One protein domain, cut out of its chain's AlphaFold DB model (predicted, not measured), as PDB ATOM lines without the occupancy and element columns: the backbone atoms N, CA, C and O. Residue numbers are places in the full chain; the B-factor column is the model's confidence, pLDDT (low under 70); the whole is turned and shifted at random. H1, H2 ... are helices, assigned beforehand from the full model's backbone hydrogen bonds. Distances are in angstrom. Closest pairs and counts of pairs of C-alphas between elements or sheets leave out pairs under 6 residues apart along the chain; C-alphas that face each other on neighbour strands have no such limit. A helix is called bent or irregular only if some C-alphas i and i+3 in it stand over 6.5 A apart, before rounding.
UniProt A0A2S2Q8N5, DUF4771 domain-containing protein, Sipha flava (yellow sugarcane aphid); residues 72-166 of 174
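This is residues 72 to 166 of the 174 residues of the protein "DUF4771 domain-containing protein" of Sipha flava (yellow sugarcane aphid) (UniProt A0A2S2Q8N5). A rod built on one long helix, H1, with the short H2 folded back along its end as a lopsided helical hairpin, while a long stretch with no named element, residues 72 to 90, runs lengthwise alongside H1. Of 95 printed residues, 51 are in two named helices, H1 then H2; the class is all helix, with no named strand. The whole is extended, radius of gyration of the C-alphas 20.2 A, spanning 68 by 23 by 14 A.

After residues 72 to 96, H1 takes residues 97 to 134, 56.9 A long, from C-alpha 97 at (115.500, 164.607, 106.069). It is neither bent nor irregular, but only just: C-alphas 128 and 131 are 6.2 A apart. H2, residues 141 to 153, spans 18.2 A and ends at C-alpha 153 (130.273, 151.609, 145.786).

H1, with residues 130 to 133 alone, touches H2; the closest C-alphas, Thr 133 and Lys 147, are 6.0 A apart. This hairpin has a shallow tilt of 14 degrees, opposite ways. Every O i to N i+4 pair is within hydrogen-bond range in H2, 30 of 34 in H1.

The printed part has no cut. The H1 to H2 link is short. Residues 75 to 95 and 131 to 139 are among those under pLDDT 70.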
ATOM      1  N   ILE A  72     148.436 148.235 144.585       70.81
ATOM      2  CA  ILE A  72     147.132 148.101 143.906       70.81
ATOM      3  C   ILE A  72     146.350 149.420 143.960       70.81
ATOM      4  O   ILE A  72     145.807 149.852 142.949       70.81
ATOM      5  N   TRP A  73     146.342 150.088 145.115       69.31
ATOM      6  CA  TRP A  73     145.630 151.354 145.317       69.31
ATOM      7  C   TRP A  73     146.321 152.566 144.675       69.31
ATOM      8  O   TRP A  73     145.658 153.558 144.382       69.31
ATOM      9  N   LYS A  74     147.635 152.498 144.434       72.19
ATOM     10  CA  LYS A  74     148.396 153.527 143.712       72.19
ATOM     11  C   LYS A  74     148.325 153.382 142.192       72.19
ATOM     12  O   LYS A  74     148.645 154.353 141.507       72.19
ATOM     13  N   VAL A  75     147.961 152.211 141.652       69.62
ATOM     14  CA  VAL A  75     147.884 152.018 140.195       69.62
ATOM     15  C   VAL A  75     146.860 153.002 139.619       69.62
ATOM     16  O   VAL A  75     145.703 152.992 140.049       69.62
ATOM     17  N   PRO A  76     147.248 153.856 138.651       67.06
ATOM     18  CA  PRO A  76     146.299 154.732 137.995       67.06
ATOM     19  C   PRO A  76     145.264 153.869 137.287       67.06
ATOM     20  O   PRO A  76     145.570 153.079 136.395       67.06
ATOM     21  N   VAL A  77     144.024 154.022 137.727       63.66
ATOM     22  CA  VAL A  77     142.888 153.298 137.183       63.66
ATOM     23  C   VAL A  77     142.762 153.644 135.692       63.66
ATOM     24  O   VAL A  77     142.707 154.840 135.372       63.66
ATOM     25  N   PRO A  78     142.739 152.658 134.771       63.47
ATOM     26  CA  PRO A  78     142.603 152.936 133.350       63.47
ATOM     27  C   PRO A  78     141.309 153.715 133.115       63.47
ATOM     28  O   PRO A  78     140.210 153.287 133.471       63.47
ATOM     29  N   LYS A  79     141.466 154.909 132.546       63.41
ATOM     30  CA  LYS A  79     140.366 155.770 132.110       63.41
ATOM     31  C   LYS A  79     140.138 155.534 130.624       63.41
ATOM     32  O   LYS A  79     141.093 155.262 129.894       63.41
ATOM     33  N   LEU A  80     138.899 155.700 130.162       63.62
ATOM     34  CA  LEU A  80     138.625 155.757 128.726       63.62
ATOM     35  C   LEU A  80     139.391 156.941 128.122       63.62
ATOM     36  O   LEU A  80     139.015 158.094 128.307       63.62
ATOM     37  N   THR A  81     140.499 156.648 127.446       57.69
ATOM     38  CA  THR A  81     141.395 157.643 126.836       57.69
ATOM     39  C   THR A  81     141.073 157.879 125.367       57.69
ATOM     40  O   THR A  81     141.302 158.970 124.858       57.69
ATOM     41  N   THR A  82     140.494 156.892 124.685       56.41
ATOM     42  CA  THR A  82     140.115 156.986 123.274       56.41
ATOM     43  C   THR A  82     138.646 156.629 123.113       56.41
ATOM     44  O   THR A  82     138.246 155.470 123.117       56.41
ATOM     45  N   VAL A  83     137.818 157.663 122.994       57.88
ATOM     46  CA  VAL A  83     136.441 157.518 122.528       57.88
ATOM     47  C   VAL A  83     136.443 157.904 121.066       57.88
ATOM     48  O   VAL A  83     136.779 159.041 120.726       57.88
ATOM     49  N   THR A  84     136.062 156.979 120.196       56.34
ATOM     50  CA  THR A  84     135.855 157.271 118.781       56.34
ATOM     51  C   THR A  84     134.595 158.122 118.659       56.34
ATOM     52  O   THR A  84     133.492 157.612 118.483       56.34
ATOM     53  N   ILE A  85     134.728 159.439 118.820       60.16
ATOM     54  CA  ILE A  85     133.623 160.361 118.564       60.16
ATOM     55  C   ILE A  85     133.395 160.330 117.049       60.16
ATOM     56  O   ILE A  85     134.320 160.676 116.303       60.16
ATOM     57  N   PRO A  86     132.211 159.917 116.560       57.59
ATOM     58  CA  PRO A  86     131.933 159.945 115.134       57.59
ATOM     59  C   PRO A  86     132.044 161.393 114.652       57.59
ATOM     60  O   PRO A  86     131.258 162.261 115.031       57.59
ATOM     61  N   LYS A  87     133.061 161.670 113.830       59.88
ATOM     62  CA  LYS A  87     133.198 162.963 113.163       59.88
ATOM     63  C   LYS A  87     132.148 163.022 112.065       59.88
ATOM     64  O   LYS A  87     132.301 162.401 111.015       59.88
ATOM     65  N   LEU A  88     131.082 163.766 112.328       58.69
ATOM     66  CA  LEU A  88     130.028 164.027 111.363       58.69
ATOM     67  C   LEU A  88     130.597 164.806 110.176       58.69
ATOM     68  O   LEU A  88     130.889 165.993 110.278       58.69
ATOM     69  N   LYS A  89     130.753 164.132 109.034       58.59
ATOM     70  CA  LYS A  89     131.117 164.768 107.760       58.59
ATOM     71  C   LYS A  89     129.868 165.381 107.118       58.59
ATOM     72  O   LYS A  89     129.449 164.964 106.043       58.59
ATOM     73  N   LEU A  90     129.236 166.337 107.794       60.09
ATOM     74  CA  LEU A  90     128.108 167.075 107.225       60.09
ATOM     75  C   LEU A  90     128.663 168.190 106.332       60.09
ATOM     76  O   LEU A  90     129.328 169.102 106.815       60.09
ATOM     77  N   LYS A  91     128.406 168.126 105.020       59.31
ATOM     78  CA  LYS A  91     128.577 169.299 104.148       59.31
ATOM     79  C   LYS A  91     127.455 170.279 104.501       59.31
ATOM     80  O   LYS A  91     126.290 169.901 104.428       59.31
ATOM     81  N   SER A  92     127.792 171.505 104.907       57.97
ATOM     82  CA  SER A  92     126.873 172.410 105.623       57.97
ATOM     83  C   SER A  92     125.611 172.828 104.859       57.97
ATOM     84  O   SER A  92     124.709 173.377 105.479       57.97
ATOM     85  N   ASN A  93     125.513 172.572 103.549       59.53
ATOM     86  CA  ASN A  93     124.514 173.238 102.705       59.53
ATOM     87  C   ASN A  93     123.467 172.321 102.048       59.53
ATOM     88  O   ASN A  93     122.646 172.820 101.289       59.53
ATOM     89  N   THR A  94     123.438 171.012 102.319       61.38
ATOM     90  CA  THR A  94     122.383 170.111 101.794       61.38
ATOM     91  C   THR A  94     122.162 168.919 102.727       61.38
ATOM     92  O   THR A  94     122.646 167.816 102.487       61.38
ATOM     93  N   LEU A  95     121.432 169.137 103.823       66.88
ATOM     94  CA  LEU A  95     120.930 168.056 104.674       66.88
ATOM     95  C   LEU A  95     119.517 167.681 104.230       66.88
ATOM     96  O   LEU A  95     118.580 168.462 104.367       66.88
ATOM     97  N   THR A  96     119.360 166.471 103.709       73.38
ATOM     98  CA  THR A  96     118.037 165.885 103.460       73.38
ATOM     99  C   THR A  96     117.480 165.262 104.744       73.38
ATOM    100  O   THR A  96     118.233 164.793 105.601       73.38
ATOM    101  N   TRP A  97     116.152 165.201 104.889       74.88
ATOM    102  CA  TRP A  97     115.500 164.607 106.069       74.88
ATOM    103  C   TRP A  97     115.938 163.156 106.348       74.88
ATOM    104  O   TRP A  97     116.090 162.776 107.509       74.88
ATOM    105  N   GLY A  98     116.226 162.373 105.301       71.38
ATOM    106  CA  GLY A  98     116.771 161.015 105.431       71.38
ATOM    107  C   GLY A  98     118.205 160.966 105.982       71.38
ATOM    108  O   GLY A  98     118.559 160.055 106.726       71.38
ATOM    109  N   GLN A  99     119.031 161.976 105.702       72.56
ATOM    110  CA  GLN A  99     120.370 162.087 106.293       72.56
ATOM    111  C   GLN A  99     120.305 162.504 107.765       72.56
ATOM    112  O   GLN A  99     121.127 162.049 108.562       72.56
ATOM    113  N   ILE A 100     119.310 163.313 108.157       78.31
ATOM    114  CA  ILE A 100     119.075 163.694 109.560       78.31
ATOM    115  C   ILE A 100     118.739 162.462 110.407       78.31
ATOM    116  O   ILE A 100     119.284 162.309 111.502       78.31
ATOM    117  N   SER A 101     117.850 161.583 109.930       80.50
ATOM    118  CA  SER A 101     117.476 160.371 110.669       80.50
ATOM    119  C   SER A 101     118.655 159.404 110.809       80.50
ATOM    120  O   SER A 101     118.938 158.969 111.927       80.50
ATOM    121  N   SER A 102     119.404 159.161 109.727       78.81
ATOM    122  CA  SER A 102     120.625 158.336 109.747       78.81
ATOM    123  C   SER A 102     121.673 158.893 110.716       78.81
ATOM    124  O   SER A 102     122.190 158.178 111.571       78.81
ATOM    125  N   THR A 103     121.913 160.205 110.667       77.44
ATOM    126  CA  THR A 103     122.840 160.906 111.566       77.44
ATOM    127  C   THR A 103     122.422 160.772 113.034       77.44
ATOM    128  O   THR A 103     123.242 160.460 113.898       77.44
ATOM    129  N   LYS A 104     121.134 160.966 113.347       81.94
ATOM    130  CA  LYS A 104     120.610 160.783 114.713       81.94
ATOM    131  C   LYS A 104     120.815 159.348 115.204       81.94
ATOM    132  O   LYS A 104     121.140 159.150 116.376       81.94
ATOM    133  N   GLN A 105     120.647 158.361 114.324       82.62
ATOM    134  CA  GLN A 105     120.857 156.954 114.645       82.62
ATOM    135  C   GLN A 105     122.336 156.636 114.904       82.62
ATOM    136  O   GLN A 105     122.641 155.968 115.893       82.62
ATOM    137  N   GLU A 106     123.255 157.163 114.096       80.19
ATOM    138  CA  GLU A 106     124.703 157.027 114.309       80.19
ATOM    139  C   GLU A 106     125.154 157.660 115.628       80.19
ATOM    140  O   GLU A 106     125.870 157.026 116.404       80.19
ATOM    141  N   ILE A 107     124.670 158.867 115.944       80.06
ATOM    142  CA  ILE A 107     124.944 159.527 117.230       80.06
ATOM    143  C   ILE A 107     124.436 158.664 118.390       80.06
ATOM    144  O   ILE A 107     125.143 158.485 119.383       80.06
ATOM    145  N   LYS A 108     123.213 158.123 118.293       83.44
ATOM    146  CA  LYS A 108     122.646 157.248 119.330       83.44
ATOM    147  C   LYS A 108     123.494 155.987 119.512       83.44
ATOM    148  O   LYS A 108     123.737 155.590 120.650       83.44
ATOM    149  N   ARG A 109     123.971 155.393 118.415       82.06
ATOM    150  CA  ARG A 109     124.834 154.205 118.431       82.06
ATOM    151  C   ARG A 109     126.177 154.488 119.102       82.06
ATOM    152  O   ARG A 109     126.539 153.770 120.024       82.06
ATOM    153  N   ALA A 110     126.857 155.563 118.711       79.38
ATOM    154  CA  ALA A 110     128.136 155.945 119.305       79.38
ATOM    155  C   ALA A 110     128.012 156.295 120.796       79.38
ATOM    156  O   ALA A 110     128.879 155.938 121.591       79.38
ATOM    157  N   LYS A 111     126.911 156.943 121.204       79.94
ATOM    158  CA  LYS A 111     126.615 157.179 122.626       79.94
ATOM    159  C   LYS A 111     126.454 155.869 123.394       79.94
ATOM    160  O   LYS A 111     127.061 155.717 124.447       79.94
ATOM    161  N   ALA A 112     125.671 154.929 122.863       81.75
ATOM    162  CA  ALA A 112     125.472 153.629 123.496       81.75
ATOM    163  C   ALA A 112     126.788 152.845 123.622       81.75
ATOM    164  O   ALA A 112     127.064 152.268 124.673       81.75
ATOM    165  N   GLU A 113     127.624 152.869 122.585       82.50
ATOM    166  CA  GLU A 113     128.941 152.231 122.591       82.50
ATOM    167  C   GLU A 113     129.873 152.854 123.636       82.50
ATOM    168  O   GLU A 113     130.476 152.134 124.433       82.50
ATOM    169  N   TYR A 114     129.926 154.187 123.710       80.12
ATOM    170  CA  TYR A 114     130.691 154.894 124.736       80.12
ATOM    171  C   TYR A 114     130.248 154.516 126.153       80.12
ATOM    172  O   TYR A 114     131.084 154.138 126.973       80.12
ATOM    173  N   THR A 115     128.942 154.568 126.437       81.25
ATOM    174  CA  THR A 115     128.403 154.199 127.753       81.25
ATOM    175  C   THR A 115     128.728 152.746 128.093       81.25
ATOM    176  O   THR A 115     129.149 152.464 129.211       81.25
ATOM    177  N   THR A 116     128.597 151.828 127.134       82.75
ATOM    178  CA  THR A 116     128.916 150.403 127.331       82.75
ATOM    179  C   THR A 116     130.391 150.210 127.673       82.75
ATOM    180  O   THR A 116     130.723 149.530 128.642       82.75
ATOM    181  N   ASN A 117     131.290 150.854 126.926       82.75
ATOM    182  CA  ASN A 117     132.723 150.772 127.188       82.75
ATOM    183  C   ASN A 117     133.071 151.349 128.565       82.75
ATOM    184  O   ASN A 117     133.849 150.748 129.300       82.75
ATOM    185  N   LEU A 118     132.446 152.461 128.954       80.88
ATOM    186  CA  LEU A 118     132.653 153.082 130.262       80.88
ATOM    187  C   LEU A 118     132.196 152.182 131.412       80.88
ATOM    188  O   LEU A 118     132.925 152.023 132.392       80.88
ATOM    189  N   LYS A 119     131.038 151.529 131.265       84.00
ATOM    190  CA  LYS A 119     130.557 150.522 132.218       84.00
ATOM    191  C   LYS A 119     131.528 149.349 132.344       84.00
ATOM    192  O   LYS A 119     131.861 148.969 133.462       84.00
ATOM    193  N   ARG A 120     132.024 148.818 131.224       84.19
ATOM    194  CA  ARG A 120     133.002 147.716 131.216       84.19
ATOM    195  C   ARG A 120     134.294 148.094 131.924       84.19
ATOM    196  O   ARG A 120     134.722 147.375 132.818       84.19
ATOM    197  N   THR A 121     134.857 149.258 131.603       82.81
ATOM    198  CA  THR A 121     136.061 149.757 132.274       82.81
ATOM    199  C   THR A 121     135.845 149.889 133.783       82.81
ATOM    200  O   THR A 121     136.694 149.457 134.555       82.81
ATOM    201  N   ALA A 122     134.700 150.414 134.232       80.31
ATOM    202  CA  ALA A 122     134.392 150.513 135.660       80.31
ATOM    203  C   ALA A 122     134.323 149.142 136.362       80.31
ATOM    204  O   ALA A 122     134.862 148.993 137.460       80.31
ATOM    205  N   ILE A 123     133.718 148.140 135.721       85.25
ATOM    206  CA  ILE A 123     133.645 146.766 136.243       85.25
ATOM    207  C   ILE A 123     135.033 146.125 136.291       85.25
ATOM    208  O   ILE A 123     135.388 145.497 137.286       85.25
ATOM    209  N   ASP A 124     135.846 146.291 135.251       83.31
ATOM    210  CA  ASP A 124     137.197 145.728 135.223       83.31
ATOM    211  C   ASP A 124     138.089 146.364 136.300       83.31
ATOM    212  O   ASP A 124     138.863 145.674 136.966       83.31
ATOM    213  N   ASN A 125     137.903 147.656 136.570       81.31
ATOM    214  CA  ASN A 125     138.547 148.339 137.690       81.31
ATOM    215  C   ASN A 125     138.106 147.762 139.041       81.31
ATOM    216  O   ASN A 125     138.953 147.458 139.883       81.31
ATOM    217  N   ALA A 126     136.801 147.547 139.233       82.69
ATOM    218  CA  ALA A 126     136.265 146.908 140.432       82.69
ATOM    219  C   ALA A 126     136.830 145.492 140.631       82.69
ATOM    220  O   ALA A 126     137.253 145.148 141.734       82.69
ATOM    221  N   ARG A 127     136.922 144.689 139.563       81.88
ATOM    222  CA  ARG A 127     137.511 143.338 139.589       81.88
ATOM    223  C   ARG A 127     138.979 143.351 139.999       81.88
ATOM    224  O   ARG A 127     139.381 142.548 140.836       81.88
ATOM    225  N   ASN A 128     139.763 144.282 139.463       77.31
ATOM    226  CA  ASN A 128     141.167 144.428 139.843       77.31
ATOM    227  C   ASN A 128     141.313 144.810 141.325       77.31
ATOM    228  O   ASN A 128     142.173 144.278 142.028       77.31
ATOM    229  N   MET A 129     140.438 145.688 141.827       76.00
ATOM    230  CA  MET A 129     140.442 146.108 143.229       76.00
ATOM    231  C   MET A 129     139.888 145.047 144.183       76.00
ATOM    232  O   MET A 129     140.302 145.008 145.343       76.00
ATOM    233  N   TYR A 130     139.024 144.144 143.714       76.69
ATOM    234  CA  TYR A 130     138.452 143.066 144.522       76.69
ATOM    235  C   TYR A 130     139.525 142.201 145.187       76.69
ATOM    236  O   TYR A 130     139.361 141.795 146.337       76.69
ATOM    237  N   LEU A 131     140.675 142.010 144.532       69.19
ATOM    238  CA  LEU A 131     141.803 141.264 145.093       69.19
ATOM    239  C   LEU A 131     142.284 141.818 146.444       69.19
ATOM    240  O   LEU A 131     142.717 141.061 147.311       69.19
ATOM    241  N   SER A 132     142.162 143.132 146.657       69.06
ATOM    242  CA  SER A 132     142.533 143.779 147.919       69.06
ATOM    243  C   SER A 132     141.567 143.470 149.071       69.06
ATOM    244  O   SER A 132     141.934 143.609 150.238       69.06
ATOM    245  N   THR A 133     140.357 142.988 148.769       68.94
ATOM    246  CA  THR A 133     139.359 142.599 149.777       68.94
ATOM    247  C   THR A 133     139.626 141.217 150.378       68.94
ATOM    248  O   THR A 133     139.141 140.931 151.470       68.94
ATOM    249  N   TYR A 134     140.450 140.376 149.742       63.97
ATOM    250  CA  TYR A 134     140.751 139.013 150.206       63.97
ATOM    251  C   TYR A 134     141.673 138.931 151.422       63.97
ATOM    252  O   TYR A 134     142.127 137.843 151.786       63.97
ATOM    253  N   ASN A 135     141.975 140.053 152.073       64.31
ATOM    254  CA  ASN A 135     142.797 140.022 153.267       64.31
ATOM    255  C   ASN A 135     141.983 139.580 154.484       64.31
ATOM    256  O   ASN A 135     141.556 140.363 155.328       64.31
ATOM    257  N   ASP A 136     141.753 138.282 154.542       60.03
ATOM    258  CA  ASP A 136     141.025 137.610 155.601       60.03
ATOM    259  C   ASP A 136     141.802 137.504 156.915       60.03
ATOM    260  O   ASP A 136     141.231 137.141 157.939       60.03
ATOM    261  N   TYR A 137     143.095 137.816 156.892       55.12
ATOM    262  CA  TYR A 137     143.954 137.761 158.068       55.12
ATOM    263  C   TYR A 137     143.827 139.000 158.971       55.12
ATOM    264  O   TYR A 137     144.321 138.991 160.096       55.12
ATOM    265  N   PHE A 138     143.165 140.070 158.510       60.12
ATOM    266  CA  PHE A 138     142.863 141.246 159.328       60.12
ATOM    267  C   PHE A 138     141.379 141.284 159.689       60.12
ATOM    268  O   PHE A 138     140.592 141.970 159.040       60.12
ATOM    269  N   GLU A 139     140.974 140.619 160.766       62.72
ATOM    270  CA  GLU A 139     139.619 140.760 161.325       62.72
ATOM    271  C   GLU A 139     139.454 142.058 162.141       62.72
ATOM    272  O   GLU A 139     138.893 142.074 163.231       62.72
ATOM    273  N   ASN A 140     139.951 143.182 161.617       70.44
ATOM    274  CA  ASN A 140     139.819 144.487 162.259       70.44
ATOM    275  C   ASN A 140     138.595 145.247 161.713       70.44
ATOM    276  O   ASN A 140     138.193 145.052 160.560       70.44
ATOM    277  N   GLY A 141     138.027 146.160 162.507       74.38
ATOM    278  CA  GLY A 141     136.892 147.002 162.105       74.38
ATOM    279  C   GLY A 141     137.156 147.776 160.810       74.38
ATOM    280  O   GLY A 141     136.271 147.884 159.966       74.38
ATOM    281  N   LEU A 142     138.405 148.206 160.589       72.38
ATOM    282  CA  LEU A 142     138.836 148.852 159.347       72.38
ATOM    283  C   LEU A 142     138.626 147.960 158.112       72.38
ATOM    284  O   LEU A 142     138.102 148.433 157.111       72.38
ATOM    285  N   ASN A 143     138.982 146.673 158.184       73.31
ATOM    286  CA  ASN A 143     138.818 145.743 157.062       73.31
ATOM    287  C   ASN A 143     137.336 145.439 156.796       73.31
ATOM    288  O   ASN A 143     136.910 145.350 155.647       73.31
ATOM    289  N   LYS A 144     136.519 145.341 157.855       77.44
ATOM    290  CA  LYS A 144     135.059 145.192 157.725       77.44
ATOM    291  C   LYS A 144     134.432 146.410 157.044       77.44
ATOM    292  O   LYS A 144     133.659 146.246 156.103       77.44
ATOM    293  N   ASN A 145     134.807 147.616 157.473       79.94
ATOM    294  CA  ASN A 145     134.348 148.864 156.860       79.94
ATOM    295  C   ASN A 145     134.817 148.972 155.411       79.94
ATOM    296  O   ASN A 145     134.021 149.294 154.542       79.94
ATOM    297  N   PHE A 146     136.071 148.624 155.136       78.69
ATOM    298  CA  PHE A 146     136.619 148.600 153.787       78.69
ATOM    299  C   PHE A 146     135.853 147.651 152.858       78.69
ATOM    300  O   PHE A 146     135.414 148.079 151.795       78.69
ATOM    301  N   LYS A 147     135.621 146.394 153.269       79.19
ATOM    302  CA  LYS A 147     134.801 145.431 152.511       79.19
ATOM    303  C   LYS A 147     133.396 145.988 152.265       79.19
ATOM    304  O   LYS A 147     132.904 145.924 151.144       79.19
ATOM    305  N   ARG A 148     132.770 146.585 153.284       80.81
ATOM    306  CA  ARG A 148     131.443 147.208 153.161       80.81
ATOM    307  C   ARG A 148     131.439 148.352 152.147       80.81
ATOM    308  O   ARG A 148     130.558 148.385 151.299       80.81
ATOM    309  N   THR A 149     132.421 149.248 152.206       80.88
ATOM    310  CA  THR A 149     132.584 150.346 151.242       80.88
ATOM    311  C   THR A 149     132.830 149.802 149.836       80.88
ATOM    312  O   THR A 149     132.213 150.272 148.889       80.88
ATOM    313  N   PHE A 150     133.667 148.772 149.691       83.75
ATOM    314  CA  PHE A 150     133.909 148.132 148.403       83.75
ATOM    315  C   PHE A 150     132.600 147.620 147.782       83.75
ATOM    316  O   PHE A 150     132.239 148.040 146.689       83.75
ATOM    317  N   PHE A 151     131.840 146.793 148.504       80.12
ATOM    318  CA  PHE A 151     130.588 146.224 147.987       80.12
ATOM    319  C   PHE A 151     129.446 147.239 147.846       80.12
ATOM    320  O   PHE A 151     128.497 146.970 147.117       80.12
ATOM    321  N   ALA A 152     129.509 148.383 148.533       81.12
ATOM    322  CA  ALA A 152     128.499 149.432 148.415       81.12
ATOM    323  C   ALA A 152     128.702 150.330 147.185       81.12
ATOM    324  O   ALA A 152     127.720 150.810 146.626       81.12
ATOM    325  N   TYR A 153     129.955 150.588 146.792       78.94
ATOM    326  CA  TYR A 153     130.273 151.609 145.786       78.94
ATOM    327  C   TYR A 153     130.879 151.068 144.491       78.94
ATOM    328  O   TYR A 153     130.831 151.764 143.477       78.94
ATOM    329  N   PHE A 154     131.460 149.867 144.490       82.75
ATOM    330  CA  PHE A 154     132.041 149.301 143.276       82.75
ATOM    331  C   PHE A 154     131.014 148.453 142.519       82.75
ATOM    332  O   PHE A 154     130.373 147.592 143.125       82.75
ATOM    333  N   PRO A 155     130.870 148.653 141.197       84.06
ATOM    334  CA  PRO A 155     129.912 147.896 140.405       84.06
ATOM    335  C   PRO A 155     130.381 146.451 140.215       84.06
ATOM    336  O   PRO A 155     131.523 146.205 139.818       84.06
ATOM    337  N   ALA A 156     129.489 145.490 140.451       79.12
ATOM    338  CA  ALA A 156     129.734 144.079 140.161       79.12
ATOM    339  C   ALA A 156     129.236 143.698 138.757       79.12
ATOM    340  O   ALA A 156     129.819 142.831 138.100       79.12
ATOM    341  N   LYS A 157     128.177 144.366 138.285       80.88
ATOM    342  CA  LYS A 157     127.562 144.184 136.963       80.88
ATOM    343  C   LYS A 157     127.232 145.521 136.292       80.88
ATOM    344  O   LYS A 157     127.247 146.574 136.920       80.88
ATOM    345  N   GLU A 158     126.906 145.481 134.998       75.81
ATOM    346  CA  GLU A 158     126.616 146.683 134.192       75.81
ATOM    347  C   GLU A 158     125.400 147.488 134.684       75.81
ATOM    348  O   GLU A 158     125.338 148.701 134.450       75.81
ATOM    349  N   ASP A 159     124.456 146.841 135.371       78.31
ATOM    350  CA  ASP A 159     123.290 147.498 135.980       78.31
ATOM    351  C   ASP A 159     123.667 148.371 137.180       78.31
ATOM    352  O   ASP A 159     123.009 149.373 137.438       78.31
ATOM    353  N   ASP A 160     124.733 148.011 137.901       74.62
ATOM    354  CA  ASP A 160     125.179 148.742 139.093       74.62
ATOM    355  C   ASP A 160     125.853 150.069 138.703       74.62
ATOM    356  O   ASP A 160     125.966 151.005 139.494       74.62
ATOM    357  N   CYS A 161     126.297 150.162 137.449       75.06
ATOM    358  CA  CYS A 161     126.889 151.352 136.870       75.06
ATOM    359  C   CYS A 161     125.808 152.393 136.526       75.06
ATOM    360  O   CYS A 161     125.401 152.524 135.364       75.06
ATOM    361  N   MET A 162     125.392 153.175 137.525       67.88
ATOM    362  CA  MET A 162     124.465 154.312 137.397       67.88
ATOM    363  C   MET A 162     125.165 155.567 136.841       67.88
ATOM    364  O   MET A 162     125.033 156.665 137.379       67.88
ATOM    365  N   PHE A 163     125.966 155.414 135.782       66.62
ATOM    366  CA  PHE A 163     126.594 156.557 135.123       66.62
ATOM    367  C   PHE A 163     125.536 157.324 134.332       66.62
ATOM    368  O   PHE A 163     125.049 156.846 133.304       66.62
ATOM    369  N   GLU A 164     125.182 158.517 134.804       56.81
ATOM    370  CA  GLU A 164     124.448 159.471 133.981       56.81
ATOM    371  C   GLU A 164     125.313 159.921 132.799       56.81
ATOM    372  O   GLU A 164     126.545 159.857 132.833       56.81
ATOM    373  N   ASN A 165     124.642 160.342 131.723       52.00
ATOM    374  CA  ASN A 165     125.286 160.857 130.517       52.00
ATOM    375  C   ASN A 165     126.431 161.821 130.869       52.00
ATOM    376  O   ASN A 165     126.275 162.609 131.806       52.00
ATOM    377  N   PRO A 166     127.540 161.827 130.098       49.38
ATOM    378  CA  PRO A 166     128.582 162.823 130.295       49.38
ATOM    379  C   PRO A 166     127.920 164.207 130.327       49.38
ATOM    380  O   PRO A 166     127.048 164.464 129.480       49.38
TER     381      PRO A 166